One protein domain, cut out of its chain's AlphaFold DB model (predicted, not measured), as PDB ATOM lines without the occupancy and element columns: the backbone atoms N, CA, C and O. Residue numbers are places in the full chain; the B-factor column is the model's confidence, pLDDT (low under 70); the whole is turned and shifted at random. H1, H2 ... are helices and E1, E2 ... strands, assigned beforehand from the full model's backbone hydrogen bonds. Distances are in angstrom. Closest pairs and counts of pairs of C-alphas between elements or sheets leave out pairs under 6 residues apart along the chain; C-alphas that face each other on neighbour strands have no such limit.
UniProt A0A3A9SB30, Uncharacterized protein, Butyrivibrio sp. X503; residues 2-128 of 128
ATOM      1  N   ASN A   2      64.987 -40.885 -19.840       74.25
ATOM      2  CA  ASN A   2      63.553 -40.554 -19.938       74.25
ATOM      3  C   ASN A   2      62.959 -40.691 -21.365       74.25
ATOM      4  O   ASN A   2      61.822 -41.125 -21.531       74.25
ATOM      5  N   ASP A   3      63.754 -40.421 -22.408       77.00
ATOM      6  CA  ASP A   3      63.272 -40.442 -23.800       77.00
ATOM      7  C   ASP A   3      62.955 -41.843 -24.334       77.00
ATOM      8  O   ASP A   3      62.026 -42.002 -25.116       77.00
ATOM      9  N   ILE A   4      63.663 -42.879 -23.867       84.19
ATOM     10  CA  ILE A   4      63.398 -44.272 -24.266       84.19
ATOM     11  C   ILE A   4      62.059 -44.744 -23.685       84.19
ATOM     12  O   ILE A   4      61.269 -45.383 -24.379       84.19
ATOM     13  N   TYR A   5      61.771 -44.395 -22.426       81.75
ATOM     14  CA  TYR A   5      60.479 -44.692 -21.804       81.75
ATOM     15  C   TYR A   5      59.344 -43.923 -22.480       81.75
ATOM     16  O   TYR A   5      58.300 -44.515 -22.748       81.75
ATOM     17  N   LYS A   6      59.567 -42.648 -22.825       86.38
ATOM     18  CA  LYS A   6      58.600 -41.842 -23.578       86.38
ATOM     19  C   LYS A   6      58.314 -42.451 -24.953       86.38
ATOM     20  O   LYS A   6      57.158 -42.697 -25.266       86.38
ATOM     21  N   GLN A   7      59.342 -42.797 -25.729       86.88
ATOM     22  CA  GLN A   7      59.175 -43.450 -27.036       86.88
ATOM     23  C   GLN A   7      58.460 -44.803 -26.930       86.88
ATOM     24  O   GLN A   7      57.584 -45.106 -27.738       86.88
ATOM     25  N   LYS A   8      58.800 -45.621 -25.926       87.94
ATOM     26  CA  LYS A   8      58.123 -46.902 -25.683       87.94
ATOM     27  C   LYS A   8      56.650 -46.700 -25.321       87.94
ATOM     28  O   LYS A   8      55.806 -47.441 -25.813       87.94
ATOM     29  N   MET A   9      56.347 -45.706 -24.488       84.31
ATOM     30  CA  MET A   9      54.979 -45.372 -24.096       84.31
ATOM     31  C   MET A   9      54.145 -44.899 -25.294       84.31
ATOM     32  O   MET A   9      53.030 -45.377 -25.474       84.31
ATOM     33  N   GLU A  10      54.688 -44.023 -26.140       87.38
ATOM     34  CA  GLU A  10      53.990 -43.552 -27.344       87.38
ATOM     35  C   GLU A  10      53.707 -44.698 -28.326       87.38
ATOM     36  O   GLU A  10      52.582 -44.834 -28.799       87.38
ATOM     37  N   ARG A  11      54.662 -45.616 -28.534       86.00
ATOM     38  CA  ARG A  11      54.425 -46.825 -29.346       86.00
ATOM     39  C   ARG A  11      53.300 -47.702 -28.795       86.00
ATOM     40  O   ARG A  11      52.502 -48.217 -29.569       86.00
ATOM     41  N   LEU A  12      53.238 -47.888 -27.475       88.44
ATOM     42  CA  LEU A  12      52.193 -48.699 -26.840       88.44
ATOM     43  C   LEU A  12      50.808 -48.061 -26.974       88.44
ATOM     44  O   LEU A  12      49.837 -48.770 -27.232       88.44
ATOM     45  N   LYS A  13      50.713 -46.734 -26.823       88.06
ATOM     46  CA  LYS A  13      49.461 -46.001 -27.049       88.06
ATOM     47  C   LYS A  13      48.993 -46.139 -28.490       88.06
ATOM     48  O   LYS A  13      47.819 -46.424 -28.707       88.06
ATOM     49  N   GLU A  14      49.905 -46.000 -29.448       85.56
ATOM     50  CA  GLU A  14      49.560 -46.114 -30.863       85.56
ATOM     51  C   GLU A  14      49.089 -47.528 -31.220       85.56
ATOM     52  O   GLU A  14      48.034 -47.706 -31.822       85.56
ATOM     53  N   GLN A  15      49.786 -48.557 -30.730       85.38
ATOM     54  CA  GLN A  15      49.345 -49.947 -30.885       85.38
ATOM     55  C   GLN A  15      47.959 -50.196 -30.274       85.38
ATOM     56  O   GLN A  15      47.137 -50.896 -30.867       85.38
ATOM     57  N   ALA A  16      47.687 -49.629 -29.095       86.50
ATOM     58  CA  ALA A  16      46.380 -49.740 -28.458       86.50
ATOM     59  C   ALA A  16      45.284 -49.033 -29.275       86.50
ATOM     60  O   ALA A  16      44.193 -49.589 -29.417       86.50
ATOM     61  N   ARG A  17      45.582 -47.859 -29.851       85.75
ATOM     62  CA  ARG A  17      44.670 -47.094 -30.716       85.75
ATOM     63  C   ARG A  17      44.301 -47.882 -31.972       85.75
ATOM     64  O   ARG A  17      43.117 -48.100 -32.212       85.75
ATOM     65  N   ILE A  18      45.300 -48.385 -32.702       84.44
ATOM     66  CA  ILE A  18      45.100 -49.194 -33.915       84.44
ATOM     67  C   ILE A  18      44.288 -50.451 -33.592       84.44
ATOM     68  O   ILE A  18      43.346 -50.794 -34.305       84.44
ATOM     69  N   LYS A  19      44.610 -51.134 -32.484       87.06
ATOM     70  CA  LYS A  19      43.869 -52.328 -32.059       87.06
ATOM     71  C   LYS A  19      42.405 -52.011 -31.751       87.06
ATOM     72  O   LYS A  19      41.532 -52.772 -32.157       87.06
ATOM     73  N   ALA A  20      42.139 -50.911 -31.051       86.38
ATOM     74  CA  ALA A  20      40.778 -50.484 -30.744       86.38
ATOM     75  C   ALA A  20      39.995 -50.123 -32.014       86.38
ATOM     76  O   ALA A  20      38.829 -50.486 -32.127       86.38
ATOM     77  N   GLN A  21      40.633 -49.455 -32.979       87.69
ATOM     78  CA  GLN A  21      40.012 -49.121 -34.261       87.69
ATOM     79  C   GLN A  21      39.670 -50.377 -35.069       87.69
ATOM     80  O   GLN A  21      38.531 -50.534 -35.495       87.69
ATOM     81  N   ARG A  22      40.609 -51.323 -35.193       87.12
ATOM     82  CA  ARG A  22      40.354 -52.601 -35.876       87.12
ATOM     83  C   ARG A  22      39.244 -53.412 -35.216       87.12
ATOM     84  O   ARG A  22      38.463 -54.033 -35.923       87.12
ATOM     85  N   LEU A  23      39.154 -53.396 -33.884       88.81
ATOM     86  CA  LEU A  23      38.060 -54.063 -33.175       88.81
ATOM     87  C   LEU A  23      36.703 -53.469 -33.575       88.81
ATOM     88  O   LEU A  23      35.792 -54.218 -33.900       88.81
ATOM     89  N   ARG A  24      36.599 -52.136 -33.648       90.25
ATOM     90  CA  ARG A  24      35.372 -51.467 -34.112       90.25
ATOM     91  C   ARG A  24      35.017 -51.841 -35.545       90.25
ATOM     92  O   ARG A  24      33.846 -52.028 -35.838       90.25
ATOM     93  N   TRP A  25      36.009 -51.970 -36.427       93.50
ATOM     94  CA  TRP A  25      35.763 -52.430 -37.796       93.50
ATOM     95  C   TRP A  25      35.201 -53.847 -37.829       93.50
ATOM     96  O   TRP A  25      34.288 -54.109 -38.600       93.50
ATOM     97  N   MET A  26      35.723 -54.742 -36.985       89.94
ATOM     98  CA  MET A  26      35.236 -56.119 -36.874       89.94
ATOM     99  C   MET A  26      33.829 -56.209 -36.272       89.94
ATOM    100  O   MET A  26      33.100 -57.143 -36.584       89.94
ATOM    101  N   GLU A  27      33.464 -55.273 -35.397       91.81
ATOM    102  CA  GLU A  27      32.137 -55.203 -34.772       91.81
ATOM    103  C   GLU A  27      31.094 -54.500 -35.659       91.81
ATOM    104  O   GLU A  27      29.898 -54.629 -35.403       91.81
ATOM    105  N   ASN A  28      31.518 -53.767 -36.695       93.75
ATOM    106  CA  ASN A  28      30.617 -53.137 -37.655       93.75
ATOM    107  C   ASN A  28      30.155 -54.168 -38.699       93.75
ATOM    108  O   ASN A  28      30.880 -54.469 -39.646       93.75
ATOM    109  N   GLU A  29      28.944 -54.693 -38.509       95.56
ATOM    110  CA  GLU A  29      28.324 -55.718 -39.360       95.56
ATOM    111  C   GLU A  29      28.242 -55.289 -40.831       95.56
ATOM    112  O   GLU A  29      28.737 -56.012 -41.689       95.56
ATOM    113  N   LEU A  30      27.755 -54.075 -41.111       95.75
ATOM    114  CA  LEU A  30      27.617 -53.548 -42.476       95.75
ATOM    115  C   LEU A  30      28.973 -53.427 -43.180       95.75
ATOM    116  O   LEU A  30      29.122 -53.796 -44.344       95.75
ATOM    117  N   LEU A  31      29.998 -52.962 -42.459       96.38
ATOM    118  CA  LEU A  31      31.357 -52.926 -42.990       96.38
ATOM    119  C   LEU A  31      31.877 -54.343 -43.269       96.38
ATOM    120  O   LEU A  31      32.519 -54.554 -44.294       96.38
ATOM    121  N   GLN A  32      31.639 -55.313 -42.383       96.44
ATOM    122  CA  GLN A  32      32.091 -56.690 -42.603       96.44
ATOM    123  C   GLN A  32      31.382 -57.349 -43.794       96.44
ATOM    124  O   GLN A  32      32.047 -58.026 -44.581       96.44
ATOM    125  N   GLU A  33      30.078 -57.128 -43.956       96.31
ATOM    126  CA  GLU A  33      29.305 -57.591 -45.114       96.31
ATOM    127  C   GLU A  33      29.856 -56.990 -46.412       96.31
ATOM    128  O   GLU A  33      30.223 -57.735 -47.324       96.31
ATOM    129  N   CYS A  34      30.059 -55.671 -46.441       96.94
ATOM    130  CA  CYS A  34      30.660 -54.955 -47.565       96.94
ATOM    131  C   CYS A  34      32.059 -55.474 -47.921       96.94
ATOM    132  O   CYS A  34      32.322 -55.845 -49.066       96.94
ATOM    133  N   LEU A  35      32.965 -55.572 -46.945       96.56
ATOM    134  CA  LEU A  35      34.316 -56.086 -47.177       96.56
ATOM    135  C   LEU A  35      34.296 -57.540 -47.673       96.56
ATOM    136  O   LEU A  35      35.101 -57.909 -48.533       96.56
ATOM    137  N   SER A  36      33.366 -58.360 -47.176       96.19
ATOM    138  CA  SER A  36      33.193 -59.730 -47.661       96.19
ATOM    139  C   SER A  36      32.677 -59.771 -49.102       96.19
ATOM    140  O   SER A  36      33.126 -60.627 -49.867       96.19
ATOM    141  N   ALA A  37      31.760 -58.876 -49.474       96.00
ATOM    142  CA  ALA A  37      31.200 -58.789 -50.820       96.00
ATOM    143  C   ALA A  37      32.236 -58.290 -51.843       96.00
ATOM    144  O   ALA A  37      32.369 -58.870 -52.924       96.00
ATOM    145  N   LEU A  38      33.055 -57.299 -51.460       95.69
ATOM    146  CA  LEU A  38      34.161 -56.790 -52.280       95.69
ATOM    147  C   LEU A  38      35.181 -57.887 -52.627       95.69
ATOM    148  O   LEU A  38      35.776 -57.847 -53.708       95.69
ATOM    149  N   ASN A  39      35.351 -58.880 -51.740       92.38
ATOM    150  CA  ASN A  39      36.225 -60.058 -51.853       92.38
ATOM    151  C   ASN A  39      37.732 -59.727 -51.921       92.38
ATOM    152  O   ASN A  39      38.507 -60.153 -51.065       92.38
ATOM    153  N   THR A  40      38.153 -58.925 -52.900       94.56
ATOM    154  CA  THR A  40      39.536 -58.471 -53.079       94.56
ATOM    155  C   THR A  40      39.613 -56.962 -52.898       94.56
ATOM    156  O   THR A  40      39.196 -56.195 -53.765       94.56
ATOM    157  N   TYR A  41      40.205 -56.529 -51.792       96.44
ATOM    158  CA  TYR A  41      40.384 -55.119 -51.466       96.44
ATOM    159  C   TYR A  41      41.689 -54.895 -50.697       96.44
ATOM    160  O   TYR A  41      42.295 -55.832 -50.169       96.44
ATOM    161  N   VAL A  42      42.120 -53.638 -50.620       96.69
ATOM    162  CA  VAL A  42      43.268 -53.223 -49.807       96.69
ATOM    163  C   VAL A  42      42.815 -52.152 -48.826       96.69
ATOM    164  O   VAL A  42      42.335 -51.103 -49.238       96.69
ATOM    165  N   ILE A  43      42.992 -52.398 -47.525       95.06
ATOM    166  CA  ILE A  43      42.860 -51.340 -46.516       95.06
ATOM    167  C   ILE A  43      44.130 -50.496 -46.554       95.06
ATOM    168  O   ILE A  43      45.238 -51.021 -46.412       95.06
ATOM    169  N   VAL A  44      43.959 -49.195 -46.748       93.75
ATOM    170  CA  VAL A  44      45.048 -48.225 -46.810       93.75
ATOM    171  C   VAL A  44      45.397 -47.767 -45.393       93.75
ATOM    172  O   VAL A  44      44.523 -47.350 -44.644       93.75
ATOM    173  N   ASP A  45      46.683 -47.840 -45.041       88.19
ATOM    174  CA  ASP A  45      47.222 -47.462 -43.717       88.19
ATOM    175  C   ASP A  45      48.318 -46.374 -43.827       88.19
ATOM    176  O   ASP A  45      49.046 -46.089 -42.882       88.19
ATOM    177  N   ASP A  46      48.483 -45.769 -45.009       91.00
ATOM    178  CA  ASP A  46      49.422 -44.661 -45.228       91.00
ATOM    179  C   ASP A  46      48.726 -43.327 -44.931       91.00
ATOM    180  O   ASP A  46      47.847 -42.897 -45.676       91.00
ATOM    181  N   GLU A  47      49.124 -42.657 -43.846       88.81
ATOM    182  CA  GLU A  47      48.531 -41.382 -43.419       88.81
ATOM    183  C   GLU A  47      48.640 -40.272 -44.471       88.81
ATOM    184  O   GLU A  47      47.702 -39.492 -44.642       88.81
ATOM    185  N   ASN A  48      49.753 -40.187 -45.206       91.88
ATOM    186  CA  ASN A  48      49.918 -39.152 -46.228       91.88
ATOM    187  C   ASN A  48      48.985 -39.402 -47.409       91.88
ATOM    188  O   ASN A  48      48.451 -38.455 -47.989       91.88
ATOM    189  N   LEU A  49      48.811 -40.673 -47.774       92.25
ATOM    190  CA  LEU A  49      47.881 -41.085 -48.813       92.25
ATOM    191  C   LEU A  49      46.434 -40.827 -48.384       92.25
ATOM    192  O   LEU A  49      45.690 -40.197 -49.132       92.25
ATOM    193  N   MET A  50      46.070 -41.242 -47.168       92.00
ATOM    194  CA  MET A  50      44.741 -41.021 -46.597       92.00
ATOM    195  C   MET A  50      44.376 -39.538 -46.589       92.00
ATOM    196  O   MET A  50      43.325 -39.175 -47.104       92.00
ATOM    197  N   ASN A  51      45.270 -38.676 -46.096       91.31
ATOM    198  CA  ASN A  51      45.026 -37.234 -46.058       91.31
ATOM    199  C   ASN A  51      44.767 -36.661 -47.458       91.31
ATOM    200  O   ASN A  51      43.807 -35.923 -47.638       91.31
ATOM    201  N   LYS A  52      45.555 -37.054 -48.469       91.75
ATOM    202  CA  LYS A  52      45.341 -36.598 -49.854       91.75
ATOM    203  C   LYS A  52      43.994 -37.042 -50.414       91.75
ATOM    204  O   LYS A  52      43.308 -36.248 -51.048       91.75
ATOM    205  N   VAL A  53      43.622 -38.303 -50.198       92.94
ATOM    206  CA  VAL A  53      42.349 -38.843 -50.690       92.94
ATOM    207  C   VAL A  53      41.172 -38.160 -49.991       92.94
ATOM    208  O   VAL A  53      40.214 -37.764 -50.653       92.94
ATOM    209  N   PHE A  54      41.261 -37.950 -48.676       90.44
ATOM    210  CA  PHE A  54      40.241 -37.226 -47.921       90.44
ATOM    211  C   PHE A  54      40.141 -35.760 -48.337       90.44
ATOM    212  O   PHE A  54      39.026 -35.257 -48.458       90.44
ATOM    213  N   ASP A  55      41.258 -35.083 -48.612       89.56
ATOM    214  CA  ASP A  55      41.257 -33.708 -49.122       89.56
ATOM    215  C   ASP A  55      40.507 -33.612 -50.458       89.56
ATOM    216  O   ASP A  55      39.733 -32.680 -50.661       89.56
ATOM    217  N   ILE A  56      40.675 -34.597 -51.349       89.06
ATOM    218  CA  ILE A  56      39.953 -34.661 -52.629       89.06
ATOM    219  C   ILE A  56      38.458 -34.907 -52.398       89.06
ATOM    220  O   ILE A  56      37.633 -34.139 -52.886       89.06
ATOM    221  N   ALA A  57      38.106 -35.930 -51.612       87.06
ATOM    222  CA  ALA A  57      36.711 -36.274 -51.327       87.06
ATOM    223  C   ALA A  57      35.955 -35.141 -50.602       87.06
ATOM    224  O   ALA A  57      34.767 -34.918 -50.830       87.06
ATOM    225  N   SER A  58      36.646 -34.387 -49.742       78.62
ATOM    226  CA  SER A  58      36.065 -33.276 -48.981       78.62
ATOM    227  C   SER A  58      36.032 -31.946 -49.739       78.62
ATOM    228  O   SER A  58      35.361 -31.010 -49.282       78.62
ATOM    229  N   ASN A  59      36.662 -31.846 -50.917       76.19
ATOM    230  CA  ASN A  59      36.606 -30.659 -51.772       76.19
ATOM    231  C   ASN A  59      35.269 -30.590 -52.537       76.19
ATOM    232  O   ASN A  59      35.191 -30.666 -53.762       76.19
ATOM    233  N   LYS A  60      34.183 -30.410 -51.774       61.25
ATOM    234  CA  LYS A  60      32.762 -30.455 -52.177       61.25
ATOM    235  C   LYS A  60      32.344 -29.523 -53.327       61.25
ATOM    236  O   LYS A  60      31.173 -29.517 -53.687       61.25
ATOM    237  N   LYS A  61      33.238 -28.682 -53.855       57.50
ATOM    238  CA  LYS A  61      32.944 -27.814 -55.006       57.50
ATOM    239  C   LYS A  61      33.103 -28.515 -56.352       57.50
ATOM    240  O   LYS A  61      32.393 -28.132 -57.274       57.50
ATOM    241  N   ASP A  62      33.985 -29.507 -56.429       60.69
ATOM    242  CA  ASP A  62      34.320 -30.195 -57.682       60.69
ATOM    243  C   ASP A  62      33.787 -31.637 -57.718       60.69
ATOM    244  O   ASP A  62      33.820 -32.280 -58.762       60.69
ATOM    245  N   VAL A  63      33.269 -32.135 -56.590       73.69
ATOM    246  CA  VAL A  63      32.668 -33.467 -56.482       73.69
ATOM    247  C   VAL A  63      31.163 -33.365 -56.690       73.69
ATOM    248  O   VAL A  63      30.445 -32.803 -55.857       73.69
ATOM    249  N   GLU A  64      30.685 -33.919 -57.800       75.81
ATOM    250  CA  GLU A  64      29.255 -34.080 -58.039       75.81
ATOM    251  C   GLU A  64      28.691 -35.109 -57.047       75.81
ATOM    252  O   GLU A  64      29.229 -36.208 -56.890       75.81
ATOM    253  N   MET A  65      27.647 -34.711 -56.314       80.81
ATOM    254  CA  MET A  65      26.942 -35.578 -55.369       80.81
ATOM    255  C   MET A  65      25.705 -36.145 -56.052       80.81
ATOM    256  O   MET A  65      24.739 -35.418 -56.291       80.81
ATOM    257  N   HIS A  66      25.729 -37.445 -56.300       78.94
ATOM    258  CA  HIS A  66      24.621 -38.205 -56.849       78.94
ATOM    259  C   HIS A  66      23.748 -38.768 -55.725       78.94
ATOM    260  O   HIS A  66      24.216 -39.027 -54.612       78.94
ATOM    261  N   SER A  67      22.462 -38.960 -56.000       78.88
ATOM    262  CA  SER A  67      21.628 -39.805 -55.150       78.88
ATOM    263  C   SER A  67      21.996 -41.265 -55.402       78.88
ATOM    264  O   SER A  67      22.293 -41.633 -56.530       78.88
ATOM    265  N   HIS A  68      21.883 -42.129 -54.396       71.44
ATOM    266  CA  HIS A  68      21.993 -43.581 -54.576       71.44
ATOM    267  C   HIS A  68      21.020 -44.139 -55.642       71.44
ATOM    268  O   HIS A  68      21.244 -45.211 -56.193       71.44
ATOM    269  N   LYS A  69      19.952 -43.397 -55.970       67.62
ATOM    270  CA  LYS A  69      19.014 -43.732 -57.055       67.62
ATOM    271  C   LYS A  69      19.530 -43.409 -58.456       67.62
ATOM    272  O   LYS A  69      18.914 -43.847 -59.426       67.62
ATOM    273  N   ASP A  70      20.581 -42.610 -58.557       70.06
ATOM    274  CA  ASP A  70      21.219 -42.304 -59.825       70.06
ATOM    275  C   ASP A  70      22.153 -43.475 -60.161       70.06
ATOM    276  O   ASP A  70      22.955 -43.892 -59.325       70.06
ATOM    277  N   GLU A  71      22.026 -44.041 -61.364       64.06
ATOM    278  CA  GLU A  71      22.878 -45.136 -61.848       64.06
ATOM    279  C   GLU A  71      24.316 -44.628 -62.068       64.06
ATOM    280  O   GLU A  71      24.730 -44.319 -63.187       64.06
ATOM    281  N   VAL A  72      25.081 -44.496 -60.985       83.44
ATOM    282  CA  VAL A  72      26.515 -44.216 -61.037       83.44
ATOM    283  C   VAL A  72      27.232 -45.531 -61.315       83.44
ATOM    284  O   VAL A  72      27.275 -46.411 -60.461       83.44
ATOM    285  N   LEU A  73      27.798 -45.661 -62.514       88.06
ATOM    286  CA  LEU A  73      28.610 -46.812 -62.891       88.06
ATOM    287  C   LEU A  73      30.086 -46.412 -62.908       88.06
ATOM    288  O   LEU A  73      30.485 -45.525 -63.667       88.06
ATOM    289  N   LEU A  74      30.890 -47.063 -62.070       92.88
ATOM    290  CA  LEU A  74      32.339 -46.877 -62.061       92.88
ATOM    291  C   LEU A  74      32.984 -47.624 -63.236       92.88
ATOM    292  O   LEU A  74      32.423 -48.598 -63.733       92.88
ATOM    293  N   ASP A  75      34.169 -47.196 -63.668       94.94
ATOM    294  CA  ASP A  75      34.929 -47.914 -64.696       94.94
ATOM    295  C   ASP A  75      35.446 -49.245 -64.130       94.94
ATOM    296  O   ASP A  75      36.194 -49.272 -63.150       94.94
ATOM    297  N   ASP A  76      35.047 -50.351 -64.758       95.75
ATOM    298  CA  ASP A  76      35.354 -51.705 -64.306       95.75
ATOM    299  C   ASP A  76      36.860 -52.005 -64.247       95.75
ATOM    300  O   ASP A  76      37.291 -52.791 -63.400       95.75
ATOM    301  N   GLU A  77      37.673 -51.383 -65.108       95.94
ATOM    302  CA  GLU A  77      39.121 -51.625 -65.180       95.94
ATOM    303  C   GLU A  77      39.925 -50.732 -64.222       95.94
ATOM    304  O   GLU A  77      41.101 -51.001 -63.945       95.94
ATOM    305  N   GLN A  78      39.304 -49.678 -63.686       96.56
ATOM    306  CA  GLN A  78      39.955 -48.739 -62.779       96.56
ATOM    307  C   GLN A  78      39.779 -49.134 -61.319       96.56
ATOM    308  O   GLN A  78      38.819 -49.787 -60.917       96.56
ATOM    309  N   LYS A  79      40.724 -48.702 -60.485       97.56
ATOM    310  CA  LYS A  79      40.598 -48.816 -59.034       97.56
ATOM    311  C   LYS A  79      40.136 -47.507 -58.426       97.56
ATOM    312  O   LYS A  79      40.542 -46.431 -58.866       97.56
ATOM    313  N   TYR A  80      39.376 -47.632 -57.350       97.69
ATOM    314  CA  TYR A  80      38.825 -46.523 -56.597       97.69
ATOM    315  C   TYR A  80      39.096 -46.701 -55.109       97.69
ATOM    316  O   TYR A  80      38.970 -47.797 -54.555       97.69
ATOM    317  N   TYR A  81      39.466 -45.600 -54.467       97.62
ATOM    318  CA  TYR A  81      39.395 -45.448 -53.029       97.62
ATOM    319  C   TYR A  81      37.939 -45.198 -52.632       97.62
ATOM    320  O   TYR A  81      37.320 -44.258 -53.124       97.62
ATOM    321  N   ILE A  82      37.424 -46.023 -51.730       96.69
ATOM    322  CA  ILE A  82      36.117 -45.901 -51.098       96.69
ATOM    323  C   ILE A  82      36.314 -45.138 -49.792       96.69
ATOM    324  O   ILE A  82      37.029 -45.594 -48.892       96.69
ATOM    325  N   VAL A  83      35.702 -43.964 -49.713       95.38
ATOM    326  CA  VAL A  83      35.753 -43.063 -48.564       95.38
ATOM    327  C   VAL A  83      34.343 -42.919 -48.019       95.38
ATOM    328  O   VAL A  83      33.470 -42.376 -48.689       95.38
ATOM    329  N   TRP A  84      34.132 -43.360 -46.790       94.50
ATOM    330  CA  TRP A  84      32.883 -43.131 -46.072       94.50
ATOM    331  C   TRP A  84      32.976 -41.861 -45.216       94.50
ATOM    332  O   TRP A  84      34.068 -41.456 -44.810       94.50
ATOM    333  N   ASP A  85      31.843 -41.219 -44.934       88.88
ATOM    334  CA  ASP A  85      31.786 -39.970 -44.162       88.88
ATOM    335  C   ASP A  85      32.059 -40.128 -42.658       88.88
ATOM    336  O   ASP A  85      32.337 -39.141 -41.966       88.88
ATOM    337  N   GLU A  86      32.077 -41.357 -42.141       87.19
ATOM    338  CA  GLU A  86      32.548 -41.634 -40.789       87.19
ATOM    339  C   GLU A  86      34.072 -41.833 -40.732       87.19
ATOM    340  O   GLU A  86      34.609 -42.849 -41.167       87.19
ATOM    341  N   LEU A  87      34.775 -40.921 -40.048       78.69
ATOM    342  CA  LEU A  87      36.234 -40.995 -39.822       78.69
ATOM    343  C   LEU A  87      36.705 -42.280 -39.118       78.69
ATOM    344  O   LEU A  87      37.899 -42.580 -39.091       78.69
ATOM    345  N   SER A  88      35.793 -43.003 -38.466       85.19
ATOM    346  CA  SER A  88      36.106 -44.285 -37.848       85.19
ATOM    347  C   SER A  88      36.252 -45.418 -38.847       85.19
ATOM    348  O   SER A  88      36.828 -46.420 -38.440       85.19
ATOM    349  N   LEU A  89      35.762 -45.300 -40.081       92.81
ATOM    350  CA  LEU A  89      35.795 -46.353 -41.097       92.81
ATOM    351  C   LEU A  89      37.153 -46.407 -41.823       92.81
ATOM    352  O   LEU A  89      37.882 -45.412 -41.852       92.81
ATOM    353  N   PRO A  90      37.555 -47.579 -42.349       94.62
ATOM    354  CA  PRO A  90      38.818 -47.705 -43.068       94.62
ATOM    355  C   PRO A  90      38.768 -46.975 -44.413       94.62
ATOM    356  O   PRO A  90      37.715 -46.873 -45.026       94.62
ATOM    357  N   LEU A  91      39.921 -46.545 -44.927       95.38
ATOM    358  CA  LEU A  91      40.050 -46.218 -46.347       95.38
ATOM    359  C   LEU A  91      40.306 -47.512 -47.127       95.38
ATOM    360  O   LEU A  91      41.245 -48.246 -46.805       95.38
ATOM    361  N   VAL A  92      39.497 -47.797 -48.147       97.25
ATOM    362  CA  VAL A  92      39.571 -49.060 -48.901       97.25
ATOM    363  C   VAL A  92      39.845 -48.794 -50.375       97.25
ATOM    364  O   VAL A  92      39.166 -47.985 -50.979       97.25
ATOM    365  N   LEU A  93      40.813 -49.485 -50.972       97.94
ATOM    366  CA  LEU A  93      41.075 -49.471 -52.414       97.94
ATOM    367  C   LEU A  93      40.541 -50.761 -53.048       97.94
ATOM    368  O   LEU A  93      40.921 -51.861 -52.627       97.94
ATOM    369  N   CYS A  94      39.693 -50.637 -54.069       97.75
ATOM    370  CA  CYS A  94      39.091 -51.773 -54.772       97.75
ATOM    371  C   CYS A  94      38.898 -51.488 -56.273       97.75
ATOM    372  O   CYS A  94      38.991 -50.344 -56.706       97.75
ATOM    373  N   LEU A  95      38.683 -52.535 -57.071       97.88
ATOM    374  CA  LEU A  95      38.396 -52.442 -58.506       97.88
ATOM    375  C   LEU A  95      36.943 -51.984 -58.730       97.88
ATOM    376  O   LEU A  95      36.053 -52.462 -58.028       97.88
ATOM    377  N   GLY A  96      36.701 -51.122 -59.720       96.69
ATOM    378  CA  GLY A  96      35.373 -50.602 -60.054       96.69
ATOM    379  C   GLY A  96      34.356 -51.709 -60.312       96.69
ATOM    380  O   GLY A  96      33.289 -51.691 -59.710       96.69
ATOM    381  N   GLU A  97      34.743 -52.759 -61.050       96.62
ATOM    382  CA  GLU A  97      33.888 -53.926 -61.327       96.62
ATOM    383  C   GLU A  97      33.358 -54.561 -60.034       96.62
ATOM    384  O   GLU A  97      32.206 -54.982 -59.936       96.62
ATOM    385  N   ARG A  98      34.204 -54.643 -59.002       96.19
ATOM    386  CA  ARG A  98      33.828 -55.241 -57.716       96.19
ATOM    387  C   ARG A  98      32.851 -54.349 -56.972       96.19
ATOM    388  O   ARG A  98      31.848 -54.859 -56.495       96.19
ATOM    389  N   ILE A  99      33.128 -53.048 -56.932       96.38
ATOM    390  CA  ILE A  99      32.262 -52.051 -56.296       96.38
ATOM    391  C   ILE A  99      30.883 -52.043 -56.965       96.38
ATOM    392  O   ILE A  99      29.878 -52.127 -56.269       96.38
ATOM    393  N   ASN A 100      30.837 -52.019 -58.301       95.06
ATOM    394  CA  ASN A 100      29.596 -52.055 -59.076       95.06
ATOM    395  C   ASN A 100      28.772 -53.323 -58.768       95.06
ATOM    396  O   ASN A 100      27.555 -53.257 -58.619       95.06
ATOM    397  N   ASN A 101      29.430 -54.480 -58.624       94.94
ATOM    398  CA  ASN A 101      28.767 -55.759 -58.343       94.94
ATOM    399  C   ASN A 101      28.230 -55.906 -56.906       94.94
ATOM    400  O   ASN A 101      27.389 -56.774 -56.674       94.94
ATOM    401  N   CYS A 102      28.705 -55.105 -55.948       94.31
ATOM    402  CA  CYS A 102      28.229 -55.099 -54.558       94.31
ATOM    403  C   CYS A 102      27.835 -53.686 -54.102       94.31
ATOM    404  O   CYS A 102      28.095 -53.280 -52.969       94.31
ATOM    405  N   TRP A 103      27.241 -52.916 -55.016       93.50
ATOM    406  CA  TRP A 103      26.927 -51.504 -54.815       93.50
ATOM    407  C   TRP A 103      26.112 -51.252 -53.545       93.50
ATOM    408  O   TRP A 103      26.482 -50.405 -52.733       93.50
ATOM    409  N   ASP A 104      25.051 -52.032 -53.340       92.62
ATOM    410  CA  ASP A 104      24.163 -51.891 -52.184       92.62
ATOM    411  C   ASP A 104      24.910 -52.120 -50.865       92.62
ATOM    412  O   ASP A 104      24.731 -51.349 -49.923       92.62
ATOM    413  N   ASP A 105      25.807 -53.109 -50.814       95.12
ATOM    414  CA  ASP A 105      26.625 -53.376 -49.629       95.12
ATOM    415  C   ASP A 105      27.575 -52.204 -49.336       95.12
ATOM    416  O   ASP A 105      27.737 -51.809 -48.183       95.12
ATOM    417  N   VAL A 106      28.177 -51.597 -50.370       94.62
ATOM    418  CA  VAL A 106      29.075 -50.434 -50.224       94.62
ATOM    419  C   VAL A 106      28.317 -49.198 -49.739       94.62
ATOM    420  O   VAL A 106      28.811 -48.484 -48.861       94.62
ATOM    421  N   MET A 107      27.123 -48.964 -50.284       93.06
ATOM    422  CA  MET A 107      26.257 -47.833 -49.933       93.06
ATOM    423  C   MET A 107      25.583 -48.002 -48.569       93.06
ATOM    424  O   MET A 107      25.240 -47.007 -47.932       93.06
ATOM    425  N   ALA A 108      25.401 -49.232 -48.088       93.69
ATOM    426  CA  ALA A 108      24.811 -49.494 -46.778       93.69
ATOM    427  C   ALA A 108      25.734 -49.101 -45.612       93.69
ATOM    428  O   ALA A 108      25.240 -48.818 -44.523       93.69
ATOM    429  N   VAL A 109      27.058 -49.064 -45.820       94.38
ATOM    430  CA  VAL A 109      28.035 -48.816 -44.744       94.38
ATOM    431  C   VAL A 109      27.890 -47.420 -44.123       94.38
ATOM    432  O   VAL A 109      28.115 -47.277 -42.923       94.38
ATOM    433  N   SER A 110      27.544 -46.398 -44.917       93.38
ATOM    434  CA  SER A 110      27.499 -45.000 -44.473       93.38
ATOM    435  C   SER A 110      26.547 -44.152 -45.320       93.38
ATOM    436  O   SER A 110      26.209 -44.530 -46.437       93.38
ATOM    437  N   PHE A 111      26.136 -42.985 -44.814       89.38
ATOM    438  CA  PHE A 111      25.199 -42.102 -45.526       89.38
ATOM    439  C   PHE A 111      25.812 -41.464 -46.774       89.38
ATOM    440  O   PHE A 111      25.194 -41.479 -47.838       89.38
ATOM    441  N   ASP A 112      27.014 -40.902 -46.640       92.06
ATOM    442  CA  ASP A 112      27.761 -40.320 -47.751       92.06
ATOM    443  C   ASP A 112      28.974 -41.216 -48.054       92.06
ATOM    444  O   ASP A 112      29.803 -41.499 -47.182       92.06
ATOM    445  N   THR A 113      29.091 -41.648 -49.310       93.81
ATOM    446  CA  THR A 113      30.234 -42.420 -49.811       93.81
ATOM    447  C   THR A 113      30.857 -41.703 -50.997       93.81
ATOM    448  O   THR A 113      30.161 -41.217 -51.884       93.81
ATOM    449  N   TYR A 114      32.182 -41.650 -51.036       94.62
ATOM    450  CA  TYR A 114      32.942 -41.046 -52.116       94.62
ATOM    451  C   TYR A 114      33.869 -42.075 -52.750       94.62
ATOM    452  O   TYR A 114      34.565 -42.818 -52.057       94.62
ATOM    453  N   PHE A 115      33.914 -42.066 -54.076       95.00
ATOM    454  CA  PHE A 115      34.820 -42.866 -54.882       95.00
ATOM    455  C   PHE A 115      35.851 -41.949 -55.510       95.00
ATOM    456  O   PHE A 115      35.509 -41.111 -56.339       95.00
ATOM    457  N   VAL A 116      37.113 -42.105 -55.124       95.31
ATOM    458  CA  VAL A 116      38.231 -41.355 -55.709       95.31
ATOM    459  C   VAL A 116      39.042 -42.317 -56.560       95.31
ATOM    460  O   VAL A 116      39.469 -43.350 -56.051       95.31
ATOM    461  N   ASN A 117      39.264 -42.023 -57.838       94.75
ATOM    462  CA  ASN A 117      40.044 -42.930 -58.683       94.75
ATOM    463  C   ASN A 117      41.504 -43.053 -58.188       94.75
ATOM    464  O   ASN A 117      42.033 -42.167 -57.513       94.75
ATOM    465  N   GLU A 118      42.190 -44.150 -58.522       94.94
ATOM    466  CA  GLU A 118      43.560 -44.418 -58.042       94.94
ATOM    467  C   GLU A 118      44.548 -43.303 -58.436       94.94
ATOM    468  O   GLU A 118      45.477 -42.996 -57.684       94.94
ATOM    469  N   SER A 119      44.304 -42.659 -59.584       92.81
ATOM    470  CA  SER A 119      45.091 -41.526 -60.088       92.81
ATOM    471  C   SER A 119      44.802 -40.195 -59.384       92.81
ATOM    472  O   SER A 119      45.524 -39.229 -59.633       92.81
ATOM    473  N   MET A 120      43.798 -40.133 -58.500       90.50
ATOM    474  CA  MET A 120      43.419 -38.942 -57.725       90.50
ATOM    475  C   MET A 120      43.042 -37.728 -58.580       90.50
ATOM    476  O   MET A 120      43.243 -36.581 -58.178       90.50
ATOM    477  N   THR A 121      42.527 -37.973 -59.779       88.38
ATOM    478  CA  THR A 121      42.113 -36.921 -60.714       88.38
ATOM    479  C   THR A 121      40.620 -36.658 -60.653       88.38
ATOM    480  O   THR A 121      40.187 -35.559 -60.985       88.38
ATOM    481  N   GLU A 122      39.843 -37.661 -60.253       88.25
ATOM    482  CA  GLU A 122      38.388 -37.631 -60.274       88.25
ATOM    483  C   GLU A 122      37.843 -38.201 -58.970       88.25
ATOM    484  O   GLU A 122      38.389 -39.156 -58.404       88.25
ATOM    485  N   ALA A 123      36.754 -37.600 -58.503       91.81
ATOM    486  CA  ALA A 123      36.019 -38.067 -57.348       91.81
ATOM    487  C   ALA A 123      34.520 -37.952 -57.605       91.81
ATOM    488  O   ALA A 123      34.049 -36.946 -58.134       91.81
ATOM    489  N   ILE A 124      33.791 -38.989 -57.215       91.88
ATOM    490  CA  ILE A 124      32.343 -39.098 -57.367       91.88
ATOM    491  C   ILE A 124      31.761 -39.291 -55.973       91.88
ATOM    492  O   ILE A 124      32.206 -40.172 -55.239       91.88
ATOM    493  N   GLY A 125      30.798 -38.459 -55.592       92.19
ATOM    494  CA  GLY A 125      30.094 -38.591 -54.324       92.19
ATOM    495  C   GLY A 125      28.720 -39.210 -54.530       92.19
ATOM    496  O   GLY A 125      28.017 -38.866 -55.476       92.19
ATOM    497  N   VAL A 126      28.316 -40.095 -53.629       90.25
ATOM    498  CA  VAL A 126      26.991 -40.715 -53.618       90.25
ATOM    499  C   VAL A 126      26.406 -40.600 -52.220       90.25
ATOM    500  O   VAL A 126      27.068 -40.907 -51.228       90.25
ATOM    501  N   ARG A 127      25.159 -40.138 -52.152       88.00
ATOM    502  CA  ARG A 127      24.378 -40.032 -50.919       88.00
ATOM    503  C   ARG A 127      23.222 -41.024 -50.934       88.00
ATOM    504  O   ARG A 127      22.403 -40.985 -51.861       88.00
ATOM    505  N   ASN A 128      23.155 -41.860 -49.900       77.19
ATOM    506  CA  ASN A 128      22.054 -42.795 -49.657       77.19
ATOM    507  C   ASN A 128      20.782 -42.075 -49.169       77.19
ATOM    508  O   ASN A 128      20.903 -41.079 -48.413       77.19
TER     509      ASN A 128
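This is residues 2 to 128 of the 128 residues of an uncharacterized protein of Butyrivibrio sp. X503 (UniProt A0A3A9SB30). A strongly twisted sheet of six strands forms the wall of a compact head, with H3 across one of its faces and the short H4 standing up from the opposite face, while H2 and H5, side by side, only graze the sheet. From this head a long helical arm, H1, sticks out with its residues 2 to 20 and makes the longest axis. The printed part has 127 residues, with five named helices and six named strands in the order H1 H2 E1 H3 E2 E3 E4 H4 H5 E5 E6; the sheet runs E1 E4 E3 E5 E6 E2 and is mixed, and the class is mixed, helices and strands. The whole is only just compact, close to loose, with a radius of gyration of the C-alphas of 16.2 A, and its outline is elongated, spanning 58 by 30 by 25 A.

In the sheet, E3, residues 79 to 84, is an inner strand and the antiparallel neighbour of E5, residues 112 to 117, with N 81 and O 116 at 2.8 A. E4, residues 91 to 95, forms a hairpin with E3; N 82 and O 92 are 2.7 A apart. E1, residues 42 to 44, is an edge strand, antiparallel to E4, with N 42 and O 93 at 2.9 A. E6, residues 123 to 127, forms a hairpin with E5, with N 115 and O 124 at 2.8 A. The other edge strand, E2, residues 64 to 67, is parallel to E6, with N 66 and O 125 at 2.8 A. H3, residues 47 to 58, is on the sheet at a height of 8.9 A, over E5 and, only just, with 3 of its C-alphas, over E3; it runs across the strands, at 64 degrees to E5 on the local plane. Its closest C-alphas to E5 are those of Ala 57 and Tyr 114, 6.1 A apart. H4, residues 96 to 101, is on the opposite face, over E3 at a height of 10.2 A, and stands up from the sheet. E4, H4, H5 of residues 103 to 108, and E5 form a split strand-helix-strand unit, two strands running the same way with E3 between them, and its crossover is right-handed. H2, residues 29 to 38, touches H5 at a shallow tilt of 16 degrees, opposite ways; the closest C-alphas, of Cys 34 and Asp 105, are 4.8 A apart. H1, residues 2 to 27, touches H2 only at the corner, and only just, with 3 pairs of C-alphas within 8 A, made by its residues 25 to 26 alone; the closest C-alphas are those of Met 26 and Gln 32, 6.6 A, and the lines are about perpendicular at 83 degrees. H1 is not on the sheet. In H1, H2, H3, H4 and H5 every O i to N i+4 pair is within hydrogen-bond range.

Among the strands, E5 measures 16.6 A from first to last C-alpha, E3 16.1 A, E4 13.8 A and E6 13.4 A. E6 ends at C-alpha 127, at (24.378, -40.032, -50.919). H1 begins at C-alpha 2, at (63.553, -40.554, -19.938), and measures 37.7 A. H3 measures 15.9 A from C-alpha 47, at (48.531, -41.382, -43.419), and H2 measures 14.2 A. The shorter elements are E1, E2, H4 and H5.

The C-alphas farthest apart are those of Asn 2 and Glu 71, at 58.6 A. Without residues 2 to 20, which stand free, the body spans 34 by 30 by 25 A. The printed part has no cut. The link from E2 to E3, with 11 residues, is long. The mean pLDDT of the printed part is 89.3; residues 60 to 62, 69 and 71 are under 70.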